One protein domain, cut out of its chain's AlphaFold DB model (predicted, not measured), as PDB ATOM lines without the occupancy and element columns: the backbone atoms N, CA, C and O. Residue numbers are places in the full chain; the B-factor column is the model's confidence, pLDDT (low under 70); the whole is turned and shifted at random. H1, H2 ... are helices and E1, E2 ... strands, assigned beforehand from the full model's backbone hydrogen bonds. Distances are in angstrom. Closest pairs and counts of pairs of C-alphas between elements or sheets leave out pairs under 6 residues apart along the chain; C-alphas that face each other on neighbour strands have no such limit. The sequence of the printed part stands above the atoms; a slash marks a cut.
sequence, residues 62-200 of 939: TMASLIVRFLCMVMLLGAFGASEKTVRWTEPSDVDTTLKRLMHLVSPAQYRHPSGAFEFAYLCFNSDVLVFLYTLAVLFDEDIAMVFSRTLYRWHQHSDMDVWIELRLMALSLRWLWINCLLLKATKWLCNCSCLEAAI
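Overview. This is residues 62 to 200 of the 939 residues of an uncharacterized protein of Aphanomyces invadans (UniProt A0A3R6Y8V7). Two helices side by side, H1 and H5, make the middle of a loose, branching shape, and H8 crosses H5 on the side away from H1 and sticks out as a free arm with residues 187 to 200. A helical hairpin, H6 and H7, makes one end, while a small two-stranded ribbon of E1 and E2, with H2 and H3, lies at the far end of H1; H4 is set across H1 between the ribbon and H5. The printed part has 139 residues with eight named helices and two named strands, in the order H1, E1, H2, H3, E2, H4, H5, H6, H7, H8; the sheet order is E1 - E2, antiparallel, and the class is mostly helix. The whole is loose, with a radius of gyration of the C-alphas of 19.1 A, and spans 59 by 43 by 27 A.

Arrangement. The sheet joins E1, residues 85 to 87, and E2, residues 110 to 114, antiparallel at 140 degrees between their directions; N 86 and O 113 are 2.9 A apart and N 111 and O 86 are 2.8 A apart, both within hydrogen-bond range. A tight link of one residue joins E1 to H1, residues 62 to 83, which is a hub touching three helices. With residues 75 to 82 alone H1 touches H3, residues 98 to 106, at a steep tilt of 65 degrees, the same way; the closest C-alphas, of Ala 79 and Val 106, are 4.7 A apart. H2, residues 92 to 95, and H3 touch only at the corner, the closest C-alphas being those of Val 95 and Arg 101, 5.0 A apart. With residues 76 to 80 alone H1 touches H4, residues 120 to 126, at a steep tilt of 65 degrees, opposite ways; the closest C-alphas, of Phe 80 and Phe 120, are 6.2 A apart. H1 touches H5, residues 128 to 139, the other hub, at a shallow tilt of 21 degrees, opposite ways; the closest C-alphas, of Ser 65 and Ala 137, are 4.2 A apart. H4 and H5 touch only at the corner, and only just, with 3 pairs of C-alphas within 8 A, the closest being Phe 125 and Val 131 at 6.4 A. H8, residues 175 to 200, touches H5 with residues 175 to 185 alone at a steep tilt of 47 degrees, opposite ways; the closest C-alphas, of Thr 135 and Trp 178, are 5.5 A apart. H1 and H8 are apart. H6, residues 142 to 156, and H7, residues 163 to 173, form a helical hairpin and touch, opposite ways at a shallow tilt of 33 degrees, only just short of steep; the closest C-alphas, of Ser 149 and Leu 169, are 6.2 A apart. Every O i to N i+4 pair is within hydrogen-bond range in H1, H4, H5, H6 and H7, against 4 of 5 in H3 and 21 of 22 in H8, while H2 is too short for such a pair.

Along the chain. H1 begins at C-alpha 62, (-37.349, 13.000, -28.513), and is 31.1 A long. E1 measures 6.1 A, H2 5.7 A, H3 12.9 A, E2 10.0 A and H4 10.2 A. H5 is 16.4 A long, H6 20.0 A and H7 15.1 A. H8, the longest helix with 26 residues, is 38.2 A long and ends at C-alpha 200, (-48.775, -20.337, -1.543).

Size, cuts and confidence. The two C-alphas farthest apart are those of Asp 160 and Ile 200, 61.7 A. Residues 157 to 164 and 187 to 200 stand free; the body without them spans 55 by 28 by 25 A. The printed part has no cut and no long link. The mean pLDDT of the printed part is 77.8, and 25 residues are under 70, among them residues 109 to 114 and 193 to 200.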
ATOM      1  N   THR A  62     -38.151  13.418 -27.341       79.50
ATOM      2  CA  THR A  62     -37.349  13.000 -28.513       79.50
ATOM      3  C   THR A  62     -35.864  12.824 -28.176       79.50
ATOM      4  O   THR A  62     -35.232  11.868 -28.627       79.50
ATOM      5  N   MET A  63     -35.316  13.690 -27.318       79.25
ATOM      6  CA  MET A  63     -33.937  13.590 -26.823       79.25
ATOM      7  C   MET A  63     -33.760  12.387 -25.885       79.25
ATOM      8  O   MET A  63     -32.807  11.623 -26.041       79.25
ATOM      9  N   ALA A  64     -34.696  12.163 -24.958       82.81
ATOM     10  CA  ALA A  64     -34.688  10.998 -24.073       82.81
ATOM     11  C   ALA A  64     -34.810   9.679 -24.858       82.81
ATOM     12  O   ALA A  64     -34.053   8.743 -24.612       82.81
ATOM     13  N   SER A  65     -35.698   9.626 -25.853       86.75
ATOM     14  CA  SER A  65     -35.870   8.498 -26.773       86.75
ATOM     15  C   SER A  65     -34.570   8.159 -27.510       86.75
ATOM     16  O   SER A  65     -34.148   7.001 -27.521       86.75
ATOM     17  N   LEU A  66     -33.878   9.165 -28.060       85.06
ATOM     18  CA  LEU A  66     -32.593   8.980 -28.738       85.06
ATOM     19  C   LEU A  66     -31.504   8.458 -27.786       85.06
ATOM     20  O   LEU A  66     -30.793   7.516 -28.137       85.06
ATOM     21  N   ILE A  67     -31.412   9.005 -26.569       83.69
ATOM     22  CA  ILE A  67     -30.464   8.543 -25.541       83.69
ATOM     23  C   ILE A  67     -30.753   7.088 -25.147       83.69
ATOM     24  O   ILE A  67     -29.837   6.265 -25.123       83.69
ATOM     25  N   VAL A  68     -32.015   6.731 -24.886       86.75
ATOM     26  CA  VAL A  68     -32.384   5.361 -24.496       86.75
ATOM     27  C   VAL A  68     -32.190   4.379 -25.656       86.75
ATOM     28  O   VAL A  68     -31.687   3.283 -25.420       86.75
ATOM     29  N   ARG A  69     -32.471   4.760 -26.911       87.06
ATOM     30  CA  ARG A  69     -32.155   3.939 -28.098       87.06
ATOM     31  C   ARG A  69     -30.654   3.708 -28.257       87.06
ATOM     32  O   ARG A  69     -30.248   2.570 -28.489       87.06
ATOM     33  N   PHE A  70     -29.831   4.743 -28.084       83.31
ATOM     34  CA  PHE A  70     -28.373   4.616 -28.116       83.31
ATOM     35  C   PHE A  70     -27.869   3.666 -27.018       83.31
ATOM     36  O   PHE A  70     -27.128   2.727 -27.310       83.31
ATOM     37  N   LEU A  71     -28.340   3.839 -25.778       82.44
ATOM     38  CA  LEU A  71     -28.028   2.936 -24.669       82.44
ATOM     39  C   LEU A  71     -28.483   1.498 -24.959       82.44
ATOM     40  O   LEU A  71     -27.708   0.571 -24.744       82.44
ATOM     41  N   CYS A  72     -29.688   1.293 -25.499       85.00
ATOM     42  CA  CYS A  72     -30.179  -0.035 -25.876       85.00
ATOM     43  C   CYS A  72     -29.291  -0.699 -26.932       85.00
ATOM     44  O   CYS A  72     -28.956  -1.866 -26.768       85.00
ATOM     45  N   MET A  73     -28.847   0.029 -27.963       84.19
ATOM     46  CA  MET A  73     -27.923  -0.505 -28.974       84.19
ATOM     47  C   MET A  73     -26.557  -0.869 -28.375       84.19
ATOM     48  O   MET A  73     -26.024  -1.933 -28.679       84.19
ATOM     49  N   VAL A  74     -26.008  -0.042 -27.476       79.88
ATOM     50  CA  VAL A  74     -24.749  -0.344 -26.768       79.88
ATOM     51  C   VAL A  74     -24.892  -1.578 -25.866       79.88
ATOM     52  O   VAL A  74     -24.016  -2.443 -25.872       79.88
ATOM     53  N   MET A  75     -25.999  -1.699 -25.125       80.00
ATOM     54  CA  MET A  75     -26.278  -2.862 -24.273       80.00
ATOM     55  C   MET A  75     -26.497  -4.142 -25.085       80.00
ATOM     56  O   MET A  75     -25.952  -5.184 -24.734       80.00
ATOM     57  N   LEU A  76     -27.258  -4.056 -26.180       82.81
ATOM     58  CA  LEU A  76     -27.545  -5.159 -27.097       82.81
ATOM     59  C   LEU A  76     -26.264  -5.691 -27.751       82.81
ATOM     60  O   LEU A  76     -26.045  -6.899 -27.765       82.81
ATOM     61  N   LEU A  77     -25.391  -4.799 -28.233       79.56
ATOM     62  CA  LEU A  77     -24.081  -5.178 -28.763       79.56
ATOM     63  C   LEU A  77     -23.206  -5.811 -27.672       79.56
ATOM     64  O   LEU A  77     -22.699  -6.909 -27.872       79.56
ATOM     65  N   GLY A  78     -23.077  -5.184 -26.497       74.69
ATOM     66  CA  GLY A  78     -22.294  -5.743 -25.388       74.69
ATOM     67  C   GLY A  78     -22.732  -7.162 -25.005       74.69
ATOM     68  O   GLY A  78     -21.911  -8.081 -24.982       74.69
ATOM     69  N   ALA A  79     -24.037  -7.361 -24.809       76.25
ATOM     70  CA  ALA A  79     -24.610  -8.648 -24.435       76.25
ATOM     71  C   ALA A  79     -24.559  -9.694 -25.571       76.25
ATOM     72  O   ALA A  79     -24.357 -10.874 -25.285       76.25
ATOM     73  N   PHE A  80     -24.650  -9.298 -26.847       79.44
ATOM     74  CA  PHE A  80     -24.468 -10.221 -27.978       79.44
ATOM     75  C   PHE A  80     -23.012 -10.700 -28.096       79.44
ATOM     76  O   PHE A  80     -22.739 -11.898 -28.186       79.44
ATOM     77  N   GLY A  81     -22.049  -9.779 -27.995       71.38
ATOM     78  CA  GLY A  81     -20.626 -10.122 -27.957       71.38
ATOM     79  C   GLY A  81     -20.207 -10.916 -26.719       71.38
ATOM     80  O   GLY A  81     -19.153 -11.562 -26.748       71.38
ATOM     81  N   ALA A  82     -21.025 -10.876 -25.661       72.94
ATOM     82  CA  ALA A  82     -20.929 -11.751 -24.505       72.94
ATOM     83  C   ALA A  82     -21.534 -13.142 -24.766       72.94
ATOM     84  O   ALA A  82     -20.911 -14.114 -24.365       72.94
ATOM     85  N   SER A  83     -22.673 -13.284 -25.462       74.31
ATOM     86  CA  SER A  83     -23.284 -14.601 -25.754       74.31
ATOM     87  C   SER A  83     -22.488 -15.474 -26.732       74.31
ATOM     88  O   SER A  83     -22.592 -16.706 -26.705       74.31
ATOM     89  N   GLU A  84     -21.631 -14.857 -27.547       74.88
ATOM     90  CA  GLU A  84     -20.619 -15.562 -28.343       74.88
ATOM     91  C   GLU A  84     -19.532 -16.239 -27.486       74.88
ATOM     92  O   GLU A  84     -18.831 -17.129 -27.971       74.88
ATOM     93  N   LYS A  85     -19.385 -15.858 -26.208       73.62
ATOM     94  CA  LYS A  85     -18.361 -16.366 -25.280       73.62
ATOM     95  C   LYS A  85     -19.008 -17.053 -24.076       73.62
ATOM     96  O   LYS A  85     -20.023 -16.622 -23.542       73.62
ATOM     97  N   THR A  86     -18.392 -18.134 -23.608       72.94
ATOM     98  CA  THR A  86     -18.955 -18.971 -22.539       72.94
ATOM     99  C   THR A  86     -19.003 -18.205 -21.213       72.94
ATOM    100  O   THR A  86     -17.993 -18.062 -20.527       72.94
ATOM    101  N   VAL A  87     -20.181 -17.716 -20.830       72.31
ATOM    102  CA  VAL A  87     -20.397 -16.974 -19.579       72.31
ATOM    103  C   VAL A  87     -20.077 -17.847 -18.350       72.31
ATOM    104  O   VAL A  87     -20.388 -19.038 -18.313       72.31
ATOM    105  N   ARG A  88     -19.428 -17.259 -17.338       72.06
ATOM    106  CA  ARG A  88     -19.194 -17.872 -16.020       72.06
ATOM    107  C   ARG A  88     -20.485 -17.823 -15.201       72.06
ATOM    108  O   ARG A  88     -21.182 -16.814 -15.199       72.06
ATOM    109  N   TRP A  89     -20.764 -18.891 -14.457       73.75
ATOM    110  CA  TRP A  89     -21.841 -18.912 -13.466       73.75
ATOM    111  C   TRP A  89     -21.630 -17.822 -12.408       73.75
ATOM    112  O   TRP A  89     -20.587 -17.789 -11.759       73.75
ATOM    113  N   THR A  90     -22.620 -16.943 -12.251       71.50
ATOM    114  CA  THR A  90     -22.603 -15.825 -11.299       71.50
ATOM    115  C   THR A  90     -22.613 -16.302  -9.857       71.50
ATOM    116  O   THR A  90     -23.520 -17.039  -9.460       71.50
ATOM    117  N   GLU A  91     -21.691 -15.792  -9.050       75.50
ATOM    118  CA  GLU A  91     -21.752 -15.914  -7.596       75.50
ATOM    119  C   GLU A  91     -22.525 -14.713  -7.005       75.50
ATOM    120  O   GLU A  91     -22.513 -13.624  -7.587       75.50
ATOM    121  N   PRO A  92     -23.222 -14.846  -5.856       69.19
ATOM    122  CA  PRO A  92     -24.052 -13.760  -5.311       69.19
ATOM    123  C   PRO A  92     -23.298 -12.441  -5.047       69.19
ATOM    124  O   PRO A  92     -23.891 -11.365  -5.104       69.19
ATOM    125  N   SER A  93     -21.986 -12.519  -4.806       68.56
ATOM    126  CA  SER A  93     -21.049 -11.395  -4.655       68.56
ATOM    127  C   SER A  93     -20.848 -10.559  -5.925       68.56
ATOM    128  O   SER A  93     -20.534  -9.364  -5.847       68.56
ATOM    129  N   ASP A  94     -21.037 -11.157  -7.101       59.84
ATOM    130  CA  ASP A  94     -20.808 -10.499  -8.393       59.84
ATOM    131  C   ASP A  94     -21.911  -9.474  -8.704       59.84
ATOM    132  O   ASP A  94     -21.701  -8.541  -9.476       59.84
ATOM    133  N   VAL A  95     -23.078  -9.631  -8.070       71.81
ATOM    134  CA  VAL A  95     -24.336  -8.920  -8.355       71.81
ATOM    135  C   VAL A  95     -25.050  -8.435  -7.079       71.81
ATOM    136  O   VAL A  95     -26.280  -8.328  -7.024       71.81
ATOM    137  N   ASP A  96     -24.266  -8.093  -6.052       75.81
ATOM    138  CA  ASP A  96     -24.725  -7.525  -4.772       75.81
ATOM    139  C   ASP A  96     -25.480  -6.182  -4.912       75.81
ATOM    140  O   ASP A  96     -26.424  -5.914  -4.171       75.81
ATOM    141  N   THR A  97     -25.115  -5.357  -5.895       75.00
ATOM    142  CA  THR A  97     -25.634  -4.000  -6.117       75.00
ATOM    143  C   THR A  97     -26.305  -3.858  -7.481       75.00
ATOM    144  O   THR A  97     -25.977  -4.546  -8.450       75.00
ATOM    145  N   THR A  98     -27.236  -2.906  -7.589       70.25
ATOM    146  CA  THR A  98     -27.948  -2.580  -8.837       70.25
ATOM    147  C   THR A  98     -27.002  -2.179  -9.972       70.25
ATOM    148  O   THR A  98     -27.193  -2.619 -11.103       70.25
ATOM    149  N   LEU A  99     -25.938  -1.422  -9.673       66.75
ATOM    150  CA  LEU A  99     -24.911  -1.049 -10.652       66.75
ATOM    151  C   LEU A  99     -24.168  -2.279 -11.198       66.75
ATOM    152  O   LEU A  99     -24.033  -2.417 -12.411       66.75
ATOM    153  N   LYS A 100     -23.729  -3.195 -10.323       70.19
ATOM    154  CA  LYS A 100     -23.097  -4.457 -10.738       70.19
ATOM    155  C   LYS A 100     -24.055  -5.333 -11.545       70.19
ATOM    156  O   LYS A 100     -23.632  -5.878 -12.554       70.19
ATOM    157  N   ARG A 101     -25.342  -5.417 -11.178       72.50
ATOM    158  CA  ARG A 101     -26.369  -6.123 -11.978       72.50
ATOM    159  C   ARG A 101     -26.499  -5.550 -13.387       72.50
ATOM    160  O   ARG A 101     -26.515  -6.317 -14.344       72.50
ATOM    161  N   LEU A 102     -26.531  -4.222 -13.526       67.62
ATOM    162  CA  LEU A 102     -26.578  -3.562 -14.833       67.62
ATOM    163  C   LEU A 102     -25.297  -3.818 -15.646       67.62
ATOM    164  O   LEU A 102     -25.373  -4.157 -16.822       67.62
ATOM    165  N   MET A 103     -24.119  -3.722 -15.020       67.62
ATOM    166  CA  MET A 103     -22.845  -4.038 -15.680       67.62
ATOM    167  C   MET A 103     -22.755  -5.513 -16.090       67.62
ATOM    168  O   MET A 103     -22.302  -5.806 -17.192       67.62
ATOM    169  N   HIS A 104     -23.238  -6.435 -15.255       72.19
ATOM    170  CA  HIS A 104     -23.249  -7.869 -15.538       72.19
ATOM    171  C   HIS A 104     -24.234  -8.248 -16.658       72.19
ATOM    172  O   HIS A 104     -23.992  -9.212 -17.378       72.19
ATOM    173  N   LEU A 105     -25.320  -7.489 -16.855       69.19
ATOM    174  CA  LEU A 105     -26.230  -7.674 -17.993       69.19
ATOM    175  C   LEU A 105     -25.522  -7.436 -19.342       69.19
ATOM    176  O   LEU A 105     -25.805  -8.121 -20.320       69.19
ATOM    177  N   VAL A 106     -24.608  -6.460 -19.390       65.31
ATOM    178  CA  VAL A 106     -23.939  -5.995 -20.622       65.31
ATOM    179  C   VAL A 106     -22.569  -6.645 -20.824       65.31
ATOM    180  O   VAL A 106     -22.133  -6.853 -21.952       65.31
ATOM    181  N   SER A 107     -21.871  -6.948 -19.731       68.06
ATOM    182  CA  SER A 107     -20.520  -7.507 -19.709       68.06
ATOM    183  C   SER A 107     -20.388  -8.514 -18.554       68.06
ATOM    184  O   SER A 107     -19.682  -8.242 -17.576       68.06
ATOM    185  N   PRO A 108     -21.057  -9.678 -18.640       70.00
ATOM    186  CA  PRO A 108     -20.922 -10.742 -17.651       70.00
ATOM    187  C   PRO A 108     -19.492 -11.297 -17.623       70.00
ATOM    188  O   PRO A 108     -18.757 -11.188 -18.611       70.00
ATOM    189  N   ALA A 109     -19.098 -11.941 -16.523       67.38
ATOM    190  CA  ALA A 109     -17.819 -12.652 -16.462       67.38
ATOM    191  C   ALA A 109     -17.797 -13.799 -17.496       67.38
ATOM    192  O   ALA A 109     -18.765 -14.546 -17.611       67.38
ATOM    193  N   GLN A 110     -16.712 -13.947 -18.265       67.31
ATOM    194  CA  GLN A 110     -16.663 -14.844 -19.432       67.31
ATOM    195  C   GLN A 110     -15.402 -15.713 -19.467       67.31
ATOM    196  O   GLN A 110     -14.271 -15.222 -19.445       67.31
ATOM    197  N   TYR A 111     -15.593 -17.017 -19.655       63.44
ATOM    198  CA  TYR A 111     -14.577 -17.910 -20.195       63.44
ATOM    199  C   TYR A 111     -14.533 -17.754 -21.723       63.44
ATOM    200  O   TYR A 111     -15.548 -17.882 -22.402       63.44
ATOM    201  N   ARG A 112     -13.352 -17.530 -22.312       60.78
ATOM    202  CA  ARG A 112     -13.217 -17.274 -23.765       60.78
ATOM    203  C   ARG A 112     -13.203 -18.543 -24.628       60.78
ATOM    204  O   ARG A 112     -12.416 -18.675 -25.563       60.78
ATOM    205  N   HIS A 113     -14.089 -19.477 -24.309       66.44
ATOM    206  CA  HIS A 113     -14.483 -20.547 -25.219       66.44
ATOM    207  C   HIS A 113     -15.698 -20.055 -26.021       66.44
ATOM    208  O   HIS A 113     -16.602 -19.481 -25.405       66.44
ATOM    209  N   PRO A 114     -15.722 -20.208 -27.357       68.62
ATOM    210  CA  PRO A 114     -16.868 -19.794 -28.155       68.62
ATOM    211  C   PRO A 114     -18.089 -20.642 -27.784       68.62
ATOM    212  O   PRO A 114     -17.966 -21.860 -27.644       68.62
ATOM    213  N   SER A 115     -19.239 -19.996 -27.609       71.75
ATOM    214  CA  SER A 115     -20.497 -20.651 -27.221       71.75
ATOM    215  C   SER A 115     -21.614 -20.512 -28.248       71.75
ATOM    216  O   SER A 115     -22.451 -21.407 -28.299       71.75
ATOM    217  N   GLY A 116     -21.648 -19.429 -29.039       68.44
ATOM    218  CA  GLY A 116     -22.712 -19.173 -30.024       68.44
ATOM    219  C   GLY A 116     -24.124 -19.301 -29.434       68.44
ATOM    220  O   GLY A 116     -25.005 -19.884 -30.058       68.44
ATOM    221  N   ALA A 117     -24.314 -18.870 -28.181       71.44
ATOM    222  CA  ALA A 117     -25.418 -19.354 -27.348       71.44
ATOM    223  C   ALA A 117     -26.795 -18.797 -27.745       71.44
ATOM    224  O   ALA A 117     -27.810 -19.443 -27.482       71.44
ATOM    225  N   PHE A 118     -26.833 -17.605 -28.347       79.12
ATOM    226  CA  PHE A 118     -28.055 -16.910 -28.739       79.12
ATOM    227  C   PHE A 118     -27.853 -16.164 -30.056       79.12
ATOM    228  O   PHE A 118     -26.857 -15.465 -30.234       79.12
ATOM    229  N   GLU A 119     -28.843 -16.234 -30.943       81.75
ATOM    230  CA  GLU A 119     -28.917 -15.331 -32.090       81.75
ATOM    231  C   GLU A 119     -29.209 -13.893 -31.634       81.75
ATOM    232  O   GLU A 119     -29.931 -13.660 -30.659       81.75
ATOM    233  N   PHE A 120     -28.720 -12.909 -32.392       79.00
ATOM    234  CA  PHE A 120     -28.941 -11.482 -32.121       79.00
ATOM    235  C   PHE A 120     -30.433 -11.137 -31.934       79.00
ATOM    236  O   PHE A 120     -30.801 -10.450 -30.984       79.00
ATOM    237  N   ALA A 121     -31.313 -11.684 -32.783       81.00
ATOM    238  CA  ALA A 121     -32.760 -11.466 -32.703       81.00
ATOM    239  C   ALA A 121     -33.402 -12.072 -31.438       81.00
ATOM    240  O   ALA A 121     -34.305 -11.467 -30.856       81.00
ATOM    241  N   TYR A 122     -32.915 -13.227 -30.969       83.75
ATOM    242  CA  TYR A 122     -33.365 -13.830 -29.710       83.75
ATOM    243  C   TYR A 122     -33.043 -12.911 -28.524       83.75
ATOM    244  O   TYR A 122     -33.885 -12.698 -27.649       83.75
ATOM    245  N   LEU A 123     -31.849 -12.308 -28.529       81.56
ATOM    246  CA  LEU A 123     -31.421 -11.358 -27.504       81.56
ATOM    247  C   LEU A 123     -32.267 -10.071 -27.509       81.56
ATOM    248  O   LEU A 123     -32.655  -9.605 -26.436       81.56
ATOM    249  N   CYS A 124     -32.599  -9.539 -28.694       81.00
ATOM    250  CA  CYS A 124     -33.468  -8.365 -28.856       81.00
ATOM    251  C   CYS A 124     -34.822  -8.539 -28.156       81.00
ATOM    252  O   CYS A 124     -35.185  -7.733 -27.301       81.00
ATOM    253  N   PHE A 125     -35.575  -9.580 -28.527       82.19
ATOM    254  CA  PHE A 125     -36.989  -9.699 -28.153       82.19
ATOM    255  C   PHE A 125     -37.228 -10.479 -26.854       82.19
ATOM    256  O   PHE A 125     -38.259 -10.286 -26.206       82.19
ATOM    257  N   ASN A 126     -36.296 -11.343 -26.434       84.06
ATOM    258  CA  ASN A 126     -36.469 -12.131 -25.213       84.06
ATOM    259  C   ASN A 126     -35.883 -11.460 -23.953       84.06
ATOM    260  O   ASN A 126     -36.215 -11.871 -22.843       84.06
ATOM    261  N   SER A 127     -35.088 -10.394 -24.074       84.88
ATOM    262  CA  SER A 127     -34.593  -9.629 -22.917       84.88
ATOM    263  C   SER A 127     -35.678  -8.721 -22.323       84.88
ATOM    264  O   SER A 127     -36.159  -7.804 -22.986       84.88
ATOM    265  N   ASP A 128     -36.052  -8.938 -21.055       84.81
ATOM    266  CA  ASP A 128     -37.044  -8.099 -20.357       84.81
ATOM    267  C   ASP A 128     -36.595  -6.631 -20.260       84.81
ATOM    268  O   ASP A 128     -37.386  -5.716 -20.478       84.81
ATOM    269  N   VAL A 129     -35.303  -6.408 -19.988       83.25
ATOM    270  CA  VAL A 129     -34.720  -5.067 -19.821       83.25
ATOM    271  C   VAL A 129     -34.690  -4.304 -21.145       83.25
ATOM    272  O   VAL A 129     -35.045  -3.126 -21.170       83.25
ATOM    273  N   LEU A 130     -34.307  -4.958 -22.251       84.62
ATOM    274  CA  LEU A 130     -34.300  -4.309 -23.567       84.62
ATOM    275  C   LEU A 130     -35.723  -4.032 -24.054       84.62
ATOM    276  O   LEU A 130     -35.984  -2.925 -24.513       84.62
ATOM    277  N   VAL A 131     -36.659  -4.975 -23.888       87.44
ATOM    278  CA  VAL A 131     -38.061  -4.753 -24.274       87.44
ATOM    279  C   VAL A 131     -38.687  -3.608 -23.476       87.44
ATOM    280  O   VAL A 131     -39.327  -2.742 -24.070       87.44
ATOM    281  N   PHE A 132     -38.462  -3.542 -22.160       88.19
ATOM    282  CA  PHE A 132     -38.958  -2.437 -21.337       88.19
ATOM    283  C   PHE A 132     -38.354  -1.085 -21.751       88.19
ATOM    284  O   PHE A 132     -39.095  -0.139 -22.014       88.19
ATOM    285  N   LEU A 133     -37.024  -0.988 -21.859       87.75
ATOM    286  CA  LEU A 133     -36.352   0.277 -22.176       87.75
ATOM    287  C   LEU A 133     -36.608   0.742 -23.614       87.75
ATOM    288  O   LEU A 133     -36.778   1.939 -23.837       87.75
ATOM    289  N   TYR A 134     -36.703  -0.168 -24.586       88.88
ATOM    290  CA  TYR A 134     -37.062   0.212 -25.951       88.88
ATOM    291  C   TYR A 134     -38.537   0.629 -26.044       88.88
ATOM    292  O   TYR A 134     -38.844   1.598 -26.735       88.88
ATOM    293  N   THR A 135     -39.443  -0.009 -25.292       89.69
ATOM    294  CA  THR A 135     -40.846   0.440 -25.203       89.69
ATOM    295  C   THR A 135     -40.952   1.823 -24.557       89.69
ATOM    296  O   THR A 135     -41.666   2.675 -25.071       89.69
ATOM    297  N   LEU A 136     -40.186   2.099 -23.495       88.69
ATOM    298  CA  LEU A 136     -40.073   3.436 -22.901       88.69
ATOM    299  C   LEU A 136     -39.560   4.466 -23.928       88.69
ATOM    300  O   LEU A 136     -40.108   5.560 -24.035       88.69
ATOM    301  N   ALA A 137     -38.546   4.109 -24.722       88.38
ATOM    302  CA  ALA A 137     -38.021   4.976 -25.774       88.38
ATOM    303  C   ALA A 137     -39.031   5.233 -26.902       88.38
ATOM    304  O   ALA A 137     -39.041   6.327 -27.453       88.38
ATOM    305  N   VAL A 138     -39.873   4.252 -27.241       88.56
ATOM    306  CA  VAL A 138     -41.018   4.434 -28.146       88.56
ATOM    307  C   VAL A 138     -42.016   5.408 -27.519       88.56
ATOM    308  O   VAL A 138     -42.251   6.463 -28.092       88.56
ATOM    309  N   LEU A 139     -42.504   5.151 -26.302       88.19
ATOM    310  CA  LEU A 139     -43.468   6.023 -25.612       88.19
ATOM    311  C   LEU A 139     -42.988   7.482 -25.448       88.19
ATOM    312  O   LEU A 139     -43.814   8.386 -25.382       88.19
ATOM    313  N   PHE A 140     -41.675   7.736 -25.418       87.25
ATOM    314  CA  PHE A 140     -41.106   9.090 -25.380       87.25
ATOM    315  C   PHE A 140     -41.163   9.875 -26.708       87.25
ATOM    316  O   PHE A 140     -41.037  11.102 -26.667       87.25
ATOM    317  N   ASP A 141     -41.310   9.231 -27.871       86.75
ATOM    318  CA  ASP A 141     -41.433   9.920 -29.171       86.75
ATOM    319  C   ASP A 141     -42.621   9.456 -30.036       86.75
ATOM    320  O   ASP A 141     -42.763   9.931 -31.164       86.75
ATOM    321  N   GLU A 142     -43.490   8.575 -29.526       86.19
ATOM    322  CA  GLU A 142     -44.547   7.949 -30.328       86.19
ATOM    323  C   GLU A 142     -45.630   8.925 -30.790       86.19
ATOM    324  O   GLU A 142     -46.055   8.820 -31.934       86.19
ATOM    325  N   ASP A 143     -46.012   9.931 -29.993       80.19
ATOM    326  CA  ASP A 143     -46.963  10.963 -30.441       80.19
ATOM    327  C   ASP A 143     -46.492  11.628 -31.744       80.19
ATOM    328  O   ASP A 143     -47.232  11.709 -32.723       80.19
ATOM    329  N   ILE A 144     -45.220  12.038 -31.788       81.38
ATOM    330  CA  ILE A 144     -44.601  12.676 -32.959       81.38
ATOM    331  C   ILE A 144     -44.427  11.657 -34.095       81.38
ATOM    332  O   ILE A 144     -44.662  11.988 -35.259       81.38
ATOM    333  N   ALA A 145     -44.063  10.411 -33.779       84.06
ATOM    334  CA  ALA A 145     -43.896   9.345 -34.763       84.06
ATOM    335  C   ALA A 145     -45.218   8.918 -35.425       84.06
ATOM    336  O   ALA A 145     -45.230   8.646 -36.628       84.06
ATOM    337  N   MET A 146     -46.333   8.920 -34.690       83.62
ATOM    338  CA  MET A 146     -47.675   8.659 -35.214       83.62
ATOM    339  C   MET A 146     -48.121   9.754 -36.182       83.62
ATOM    340  O   MET A 146     -48.632   9.437 -37.256       83.62
ATOM    341  N   VAL A 147     -47.902  11.037 -35.861       81.38
ATOM    342  CA  VAL A 147     -48.233  12.108 -36.818       81.38
ATOM    343  C   VAL A 147     -47.328  12.031 -38.047       81.38
ATOM    344  O   VAL A 147     -47.830  11.994 -39.168       81.38
ATOM    345  N   PHE A 148     -46.010  11.926 -37.851       85.62
ATOM    346  CA  PHE A 148     -45.046  11.889 -38.951       85.62
ATOM    347  C   PHE A 148     -45.274  10.692 -39.890       85.62
ATOM    348  O   PHE A 148     -45.283  10.865 -41.107       85.62
ATOM    349  N   SER A 149     -45.518   9.489 -39.352       86.94
ATOM    350  CA  SER A 149     -45.847   8.305 -40.162       86.94
ATOM    351  C   SER A 149     -47.178   8.460 -40.899       86.94
ATOM    352  O   SER A 149     -47.249   8.122 -42.078       86.94
ATOM    353  N   ARG A 150     -48.213   9.029 -40.266       84.88
ATOM    354  CA  ARG A 150     -49.514   9.275 -40.908       84.88
ATOM    355  C   ARG A 150     -49.416  10.282 -42.055       84.88
ATOM    356  O   ARG A 150     -50.016  10.054 -43.103       84.88
ATOM    357  N   THR A 151     -48.680  11.376 -41.875       81.00
ATOM    358  CA  THR A 151     -48.440  12.373 -42.929       81.00
ATOM    359  C   THR A 151     -47.601  11.774 -44.058       81.00
ATOM    360  O   THR A 151     -48.001  11.874 -45.215       81.00
ATOM    361  N   LEU A 152     -46.510  11.068 -43.744       84.69
ATOM    362  CA  LEU A 152     -45.674  10.397 -44.745       84.69
ATOM    363  C   LEU A 152     -46.462   9.346 -45.548       84.69
ATOM    364  O   LEU A 152     -46.370   9.321 -46.771       84.69
ATOM    365  N   TYR A 153     -47.293   8.533 -44.888       86.12
ATOM    366  CA  TYR A 153     -48.125   7.512 -45.533       86.12
ATOM    367  C   TYR A 153     -49.182   8.113 -46.474       86.12
ATOM    368  O   TYR A 153     -49.346   7.624 -47.588       86.12
ATOM    369  N   ARG A 154     -49.860   9.202 -46.074       84.75
ATOM    370  CA  ARG A 154     -50.830   9.920 -46.932       84.75
ATOM    371  C   ARG A 154     -50.220  10.345 -48.266       84.75
ATOM    372  O   ARG A 154     -50.859  10.189 -49.302       84.75
ATOM    373  N   TRP A 155     -49.010  10.900 -48.230       81.00
ATOM    374  CA  TRP A 155     -48.297  11.314 -49.437       81.00
ATOM    375  C   TRP A 155     -47.773  10.109 -50.221       81.00
ATOM    376  O   TRP A 155     -47.913  10.079 -51.438       81.00
ATOM    377  N   HIS A 156     -47.268   9.081 -49.533       83.31
ATOM    378  CA  HIS A 156     -46.762   7.876 -50.185       83.31
ATOM    379  C   HIS A 156     -47.844   7.080 -50.939       83.31
ATOM    380  O   HIS A 156     -47.584   6.588 -52.030       83.31
ATOM    381  N   GLN A 157     -49.087   7.041 -50.438       82.50
ATOM    382  CA  GLN A 157     -50.238   6.464 -51.157       82.50
ATOM    383  C   GLN A 157     -50.496   7.089 -52.544       82.50
ATOM    384  O   GLN A 157     -51.239   6.513 -53.336       82.50
ATOM    385  N   HIS A 158     -49.923   8.264 -52.820       75.25
ATOM    386  CA  HIS A 158     -50.095   9.027 -54.054       75.25
ATOM    387  C   HIS A 158     -48.753   9.291 -54.770       75.25
ATOM    388  O   HIS A 158     -48.702  10.130 -55.668       75.25
ATOM    389  N   SER A 159     -47.670   8.605 -54.378       71.31
ATOM    390  CA  SER A 159     -46.340   8.720 -54.990       71.31
ATOM    391  C   SER A 159     -45.942   7.449 -55.739       71.31
ATOM    392  O   SER A 159     -46.499   6.375 -55.517       71.31
ATOM    393  N   ASP A 160     -44.892   7.544 -56.555       72.62
ATOM    394  CA  ASP A 160     -44.155   6.362 -57.007       72.62
ATOM    395  C   ASP A 160     -43.524   5.597 -55.823       72.62
ATOM    396  O   ASP A 160     -43.363   6.123 -54.713       72.62
ATOM    397  N   MET A 161     -43.145   4.339 -56.070       68.00
ATOM    398  CA  MET A 161     -42.562   3.427 -55.079       68.00
ATOM    399  C   MET A 161     -41.121   3.811 -54.690       68.00
ATOM    400  O   MET A 161     -40.158   3.290 -55.257       68.00
ATOM    401  N   ASP A 162     -40.953   4.667 -53.677       76.56
ATOM    402  CA  ASP A 162     -39.657   4.869 -53.017       76.56
ATOM    403  C   ASP A 162     -39.441   3.851 -51.881       76.56
ATOM    404  O   ASP A 162     -40.054   3.910 -50.812       76.56
ATOM    405  N   VAL A 163     -38.496   2.934 -52.105       80.62
ATOM    406  CA  VAL A 163     -38.082   1.893 -51.151       80.62
ATOM    407  C   VAL A 163     -37.596   2.480 -49.817       80.62
ATOM    408  O   VAL A 163     -37.763   1.844 -48.777       80.62
ATOM    409  N   TRP A 164     -37.026   3.689 -49.798       79.94
ATOM    410  CA  TRP A 164     -36.595   4.341 -48.555       79.94
ATOM    411  C   TRP A 164     -37.765   4.899 -47.746       79.94
ATOM    412  O   TRP A 164     -37.699   4.899 -46.514       79.94
ATOM    413  N   ILE A 165     -38.838   5.335 -48.410       82.75
ATOM    414  CA  ILE A 165     -40.077   5.752 -47.743       82.75
ATOM    415  C   ILE A 165     -40.765   4.525 -47.140       82.75
ATOM    416  O   ILE A 165     -41.084   4.557 -45.950       82.75
ATOM    417  N   GLU A 166     -40.880   3.422 -47.888       84.12
ATOM    418  CA  GLU A 166     -41.416   2.157 -47.359       84.12
ATOM    419  C   GLU A 166     -40.600   1.638 -46.173       84.12
ATOM    420  O   GLU A 166     -41.147   1.424 -45.093       84.12
ATOM    421  N   LEU A 167     -39.272   1.517 -46.298       85.31
ATOM    422  CA  LEU A 167     -38.415   1.074 -45.189       85.31
ATOM    423  C   LEU A 167     -38.556   1.970 -43.947       85.31
ATOM    424  O   LEU A 167     -38.501   1.474 -42.821       85.31
ATOM    425  N   ARG A 168     -38.773   3.279 -44.129       85.81
ATOM    426  CA  ARG A 168     -39.000   4.232 -43.033       85.81
ATOM    427  C   ARG A 168     -40.384   4.069 -42.400       85.81
ATOM    428  O   ARG A 168     -40.476   4.112 -41.175       85.81
ATOM    429  N   LEU A 169     -41.431   3.845 -43.194       86.62
ATOM    430  CA  LEU A 169     -42.785   3.549 -42.715       86.62
ATOM    431  C   LEU A 169     -42.828   2.205 -41.975       86.62
ATOM    432  O   LEU A 169     -43.288   2.159 -40.836       86.62
ATOM    433  N   MET A 170     -42.235   1.151 -42.543       85.69
ATOM    434  CA  MET A 170     -42.061  -0.148 -41.889       85.69
ATOM    435  C   MET A 170     -41.298  -0.019 -40.564       85.69
ATOM    436  O   MET A 170     -41.725  -0.586 -39.561       85.69
ATOM    437  N   ALA A 171     -40.206   0.753 -40.515       85.31
ATOM    438  CA  ALA A 171     -39.434   0.976 -39.287       85.31
ATOM    439  C   ALA A 171     -40.189   1.793 -38.221       85.31
ATOM    440  O   ALA A 171     -39.952   1.602 -37.026       85.31
ATOM    441  N   LEU A 172     -41.109   2.677 -38.627       85.81
ATOM    442  CA  LEU A 172     -42.028   3.368 -37.720       85.81
ATOM    443  C   LEU A 172     -43.086   2.387 -37.183       85.81
ATOM    444  O   LEU A 172     -43.246   2.280 -35.971       85.81
ATOM    445  N   SER A 173     -43.718   1.576 -38.036       83.31
ATOM    446  CA  SER A 173     -44.670   0.538 -37.606       83.31
ATOM    447  C   SER A 173     -44.036  -0.532 -36.702       83.31
ATOM    448  O   SER A 173     -44.665  -0.975 -35.739       83.31
ATOM    449  N   LEU A 174     -42.773  -0.910 -36.940       84.69
ATOM    450  CA  LEU A 174     -42.038  -1.903 -36.139       84.69
ATOM    451  C   LEU A 174     -41.888  -1.493 -34.661       84.69
ATOM    452  O   LEU A 174     -41.664  -2.345 -33.804       84.69
ATOM    453  N   ARG A 175     -42.049  -0.208 -34.322       85.88
ATOM    454  CA  ARG A 175     -42.023   0.284 -32.933       85.88
ATOM    455  C   ARG A 175     -43.073  -0.394 -32.052       85.88
ATOM    456  O   ARG A 175     -42.776  -0.752 -30.914       85.88
ATOM    457  N   TRP A 176     -44.258  -0.657 -32.600       84.69
ATOM    458  CA  TRP A 176     -45.374  -1.284 -31.887       84.69
ATOM    459  C   TRP A 176     -45.130  -2.763 -31.551       84.69
ATOM    460  O   TRP A 176     -45.739  -3.292 -30.619       84.69
ATOM    461  N   LEU A 177     -44.174  -3.419 -32.221       87.94
ATOM    462  CA  LEU A 177     -43.734  -4.769 -31.858       87.94
ATOM    463  C   LEU A 177     -43.184  -4.819 -30.424       87.94
ATOM    464  O   LEU A 177     -43.439  -5.784 -29.711       87.94
ATOM    465  N   TRP A 178     -42.501  -3.764 -29.969       87.62
ATOM    466  CA  TRP A 178     -41.955  -3.689 -28.610       87.62
ATOM    467  C   TRP A 178     -43.054  -3.616 -27.544       87.62
ATOM    468  O   TRP A 178     -42.968  -4.325 -26.543       87.62
ATOM    469  N   ILE A 179     -44.131  -2.867 -27.807       86.38
ATOM    470  CA  ILE A 179     -45.328  -2.822 -26.951       86.38
ATOM    471  C   ILE A 179     -45.973  -4.215 -26.874       86.38
ATOM    472  O   ILE A 179     -46.269  -4.696 -25.781       86.38
ATOM    473  N   ASN A 180     -46.108  -4.915 -28.005       88.50
ATOM    474  CA  ASN A 180     -46.629  -6.287 -28.032       88.50
ATOM    475  C   ASN A 180     -45.729  -7.269 -27.254       88.50
ATOM    476  O   ASN A 180     -46.231  -8.082 -26.476       88.50
ATOM    477  N   CYS A 181     -44.402  -7.168 -27.391       87.88
ATOM    478  CA  CYS A 181     -43.453  -7.945 -26.589       87.88
ATOM    479  C   CYS A 181     -43.564  -7.628 -25.087       87.88
ATOM    480  O   CYS A 181     -43.481  -8.546 -24.271       87.88
ATOM    481  N   LEU A 182     -43.783  -6.363 -24.710       88.50
ATOM    482  CA  LEU A 182     -43.979  -5.966 -23.315       88.50
ATOM    483  C   LEU A 182     -45.286  -6.537 -22.752       88.50
ATOM    484  O   LEU A 182     -45.275  -7.074 -21.648       88.50
ATOM    485  N   LEU A 183     -46.384  -6.501 -23.514       87.44
ATOM    486  CA  LEU A 183     -47.667  -7.093 -23.120       87.44
ATOM    487  C   LEU A 183     -47.569  -8.617 -22.943       87.44
ATOM    488  O   LEU A 183     -48.059  -9.142 -21.946       87.44
ATOM    489  N   LEU A 184     -46.876  -9.325 -23.845       87.50
ATOM    490  CA  LEU A 184     -46.619 -10.769 -23.725       87.50
ATOM    491  C   LEU A 184     -45.745 -11.122 -22.508       87.50
ATOM    492  O   LEU A 184     -45.932 -12.165 -21.879       87.50
ATOM    493  N   LYS A 185     -44.792 -10.256 -22.147       85.88
ATOM    494  CA  LYS A 185     -43.977 -10.411 -20.932       85.88
ATOM    495  C   LYS A 185     -44.777 -10.088 -19.665       85.88
ATOM    496  O   LYS A 185     -44.674 -10.826 -18.688       85.88
ATOM    497  N   ALA A 186     -45.620  -9.057 -19.696       83.31
ATOM    498  CA  ALA A 186     -46.480  -8.661 -18.585       83.31
ATOM    499  C   ALA A 186     -47.552  -9.717 -18.273       83.31
ATOM    500  O   ALA A 186     -47.721 -10.072 -17.109       83.31
ATOM    501  N   THR A 187     -48.221 -10.290 -19.281       83.19
ATOM    502  CA  THR A 187     -49.177 -11.391 -19.065       83.19
ATOM    503  C   THR A 187     -48.490 -12.634 -18.510       83.19
ATOM    504  O   THR A 187     -48.985 -13.217 -17.550       83.19
ATOM    505  N   LYS A 188     -47.300 -12.995 -19.011       82.06
ATOM    506  CA  LYS A 188     -46.495 -14.092 -18.445       82.06
ATOM    507  C   LYS A 188     -46.082 -13.833 -16.989       82.06
ATOM    508  O   LYS A 188     -46.099 -14.762 -16.183       82.06
ATOM    509  N   TRP A 189     -45.734 -12.593 -16.638       79.19
ATOM    510  CA  TRP A 189     -45.427 -12.203 -15.258       79.19
ATOM    511  C   TRP A 189     -46.663 -12.294 -14.352       79.19
ATOM    512  O   TRP A 189     -46.590 -12.934 -13.306       79.19
ATOM    513  N   LEU A 190     -47.810 -11.765 -14.790       75.25
ATOM    514  CA  LEU A 190     -49.083 -11.860 -14.067       75.25
ATOM    515  C   LEU A 190     -49.505 -13.319 -13.844       75.25
ATOM    516  O   LEU A 190     -49.801 -13.691 -12.713       75.25
ATOM    517  N   CYS A 191     -49.447 -14.172 -14.873       73.44
ATOM    518  CA  CYS A 191     -49.731 -15.602 -14.730       73.44
ATOM    519  C   CYS A 191     -48.782 -16.290 -13.737       73.44
ATOM    520  O   CYS A 191     -49.235 -17.116 -12.947       73.44
ATOM    521  N   ASN A 192     -47.491 -15.936 -13.729       72.62
ATOM    522  CA  ASN A 192     -46.544 -16.441 -12.733       72.62
ATOM    523  C   ASN A 192     -46.878 -15.951 -11.314       72.62
ATOM    524  O   ASN A 192     -46.779 -16.741 -10.380       72.62
ATOM    525  N   CYS A 193     -47.304 -14.696 -11.136       60.97
ATOM    526  CA  CYS A 193     -47.764 -14.183  -9.845       60.97
ATOM    527  C   CYS A 193     -49.024 -14.914  -9.360       60.97
ATOM    528  O   CYS A 193     -49.024 -15.408  -8.238       60.97
ATOM    529  N   SER A 194     -50.042 -15.088 -10.208       56.75
ATOM    530  CA  SER A 194     -51.250 -15.851  -9.856       56.75
ATOM    531  C   SER A 194     -50.955 -17.331  -9.579       56.75
ATOM    532  O   SER A 194     -51.555 -17.918  -8.683       56.75
ATOM    533  N   CYS A 195     -50.002 -17.946 -10.290       51.72
ATOM    534  CA  CYS A 195     -49.548 -19.308  -9.986       51.72
ATOM    535  C   CYS A 195     -48.752 -19.383  -8.675       51.72
ATOM    536  O   CYS A 195     -48.874 -20.372  -7.958       51.72
ATOM    537  N   LEU A 196     -47.965 -18.357  -8.334       43.53
ATOM    538  CA  LEU A 196     -47.258 -18.278  -7.055       43.53
ATOM    539  C   LEU A 196     -48.245 -18.103  -5.893       43.53
ATOM    540  O   LEU A 196     -48.119 -18.771  -4.874       43.53
ATOM    541  N   GLU A 197     -49.264 -17.265  -6.069       44.12
ATOM    542  CA  GLU A 197     -50.347 -17.041  -5.109       44.12
ATOM    543  C   GLU A 197     -51.202 -18.309  -4.916       44.12
ATOM    544  O   GLU A 197     -51.490 -18.705  -3.786       44.12
ATOM    545  N   ALA A 198     -51.503 -19.043  -5.994       47.81
ATOM    546  CA  ALA A 198     -52.131 -20.365  -5.920       47.81
ATOM    547  C   ALA A 198     -51.235 -21.422  -5.238       47.81
ATOM    548  O   ALA A 198     -51.730 -22.232  -4.453       47.81
ATOM    549  N   ALA A 199     -49.920 -21.404  -5.485       47.72
ATOM    550  CA  ALA A 199     -48.959 -22.318  -4.862       47.72
ATOM    551  C   ALA A 199     -48.707 -22.010  -3.374       47.72
ATOM    552  O   ALA A 199     -48.451 -22.927  -2.598       47.72
ATOM    553  N   ILE A 200     -48.816 -20.745  -2.957       49.31
ATOM    554  CA  ILE A 200     -48.775 -20.337  -1.543       49.31
ATOM    555  C   ILE A 200     -50.058 -20.776  -0.820       49.31
ATOM    556  O   ILE A 200     -49.990 -21.243   0.317       49.31
TER     557      ILE A 200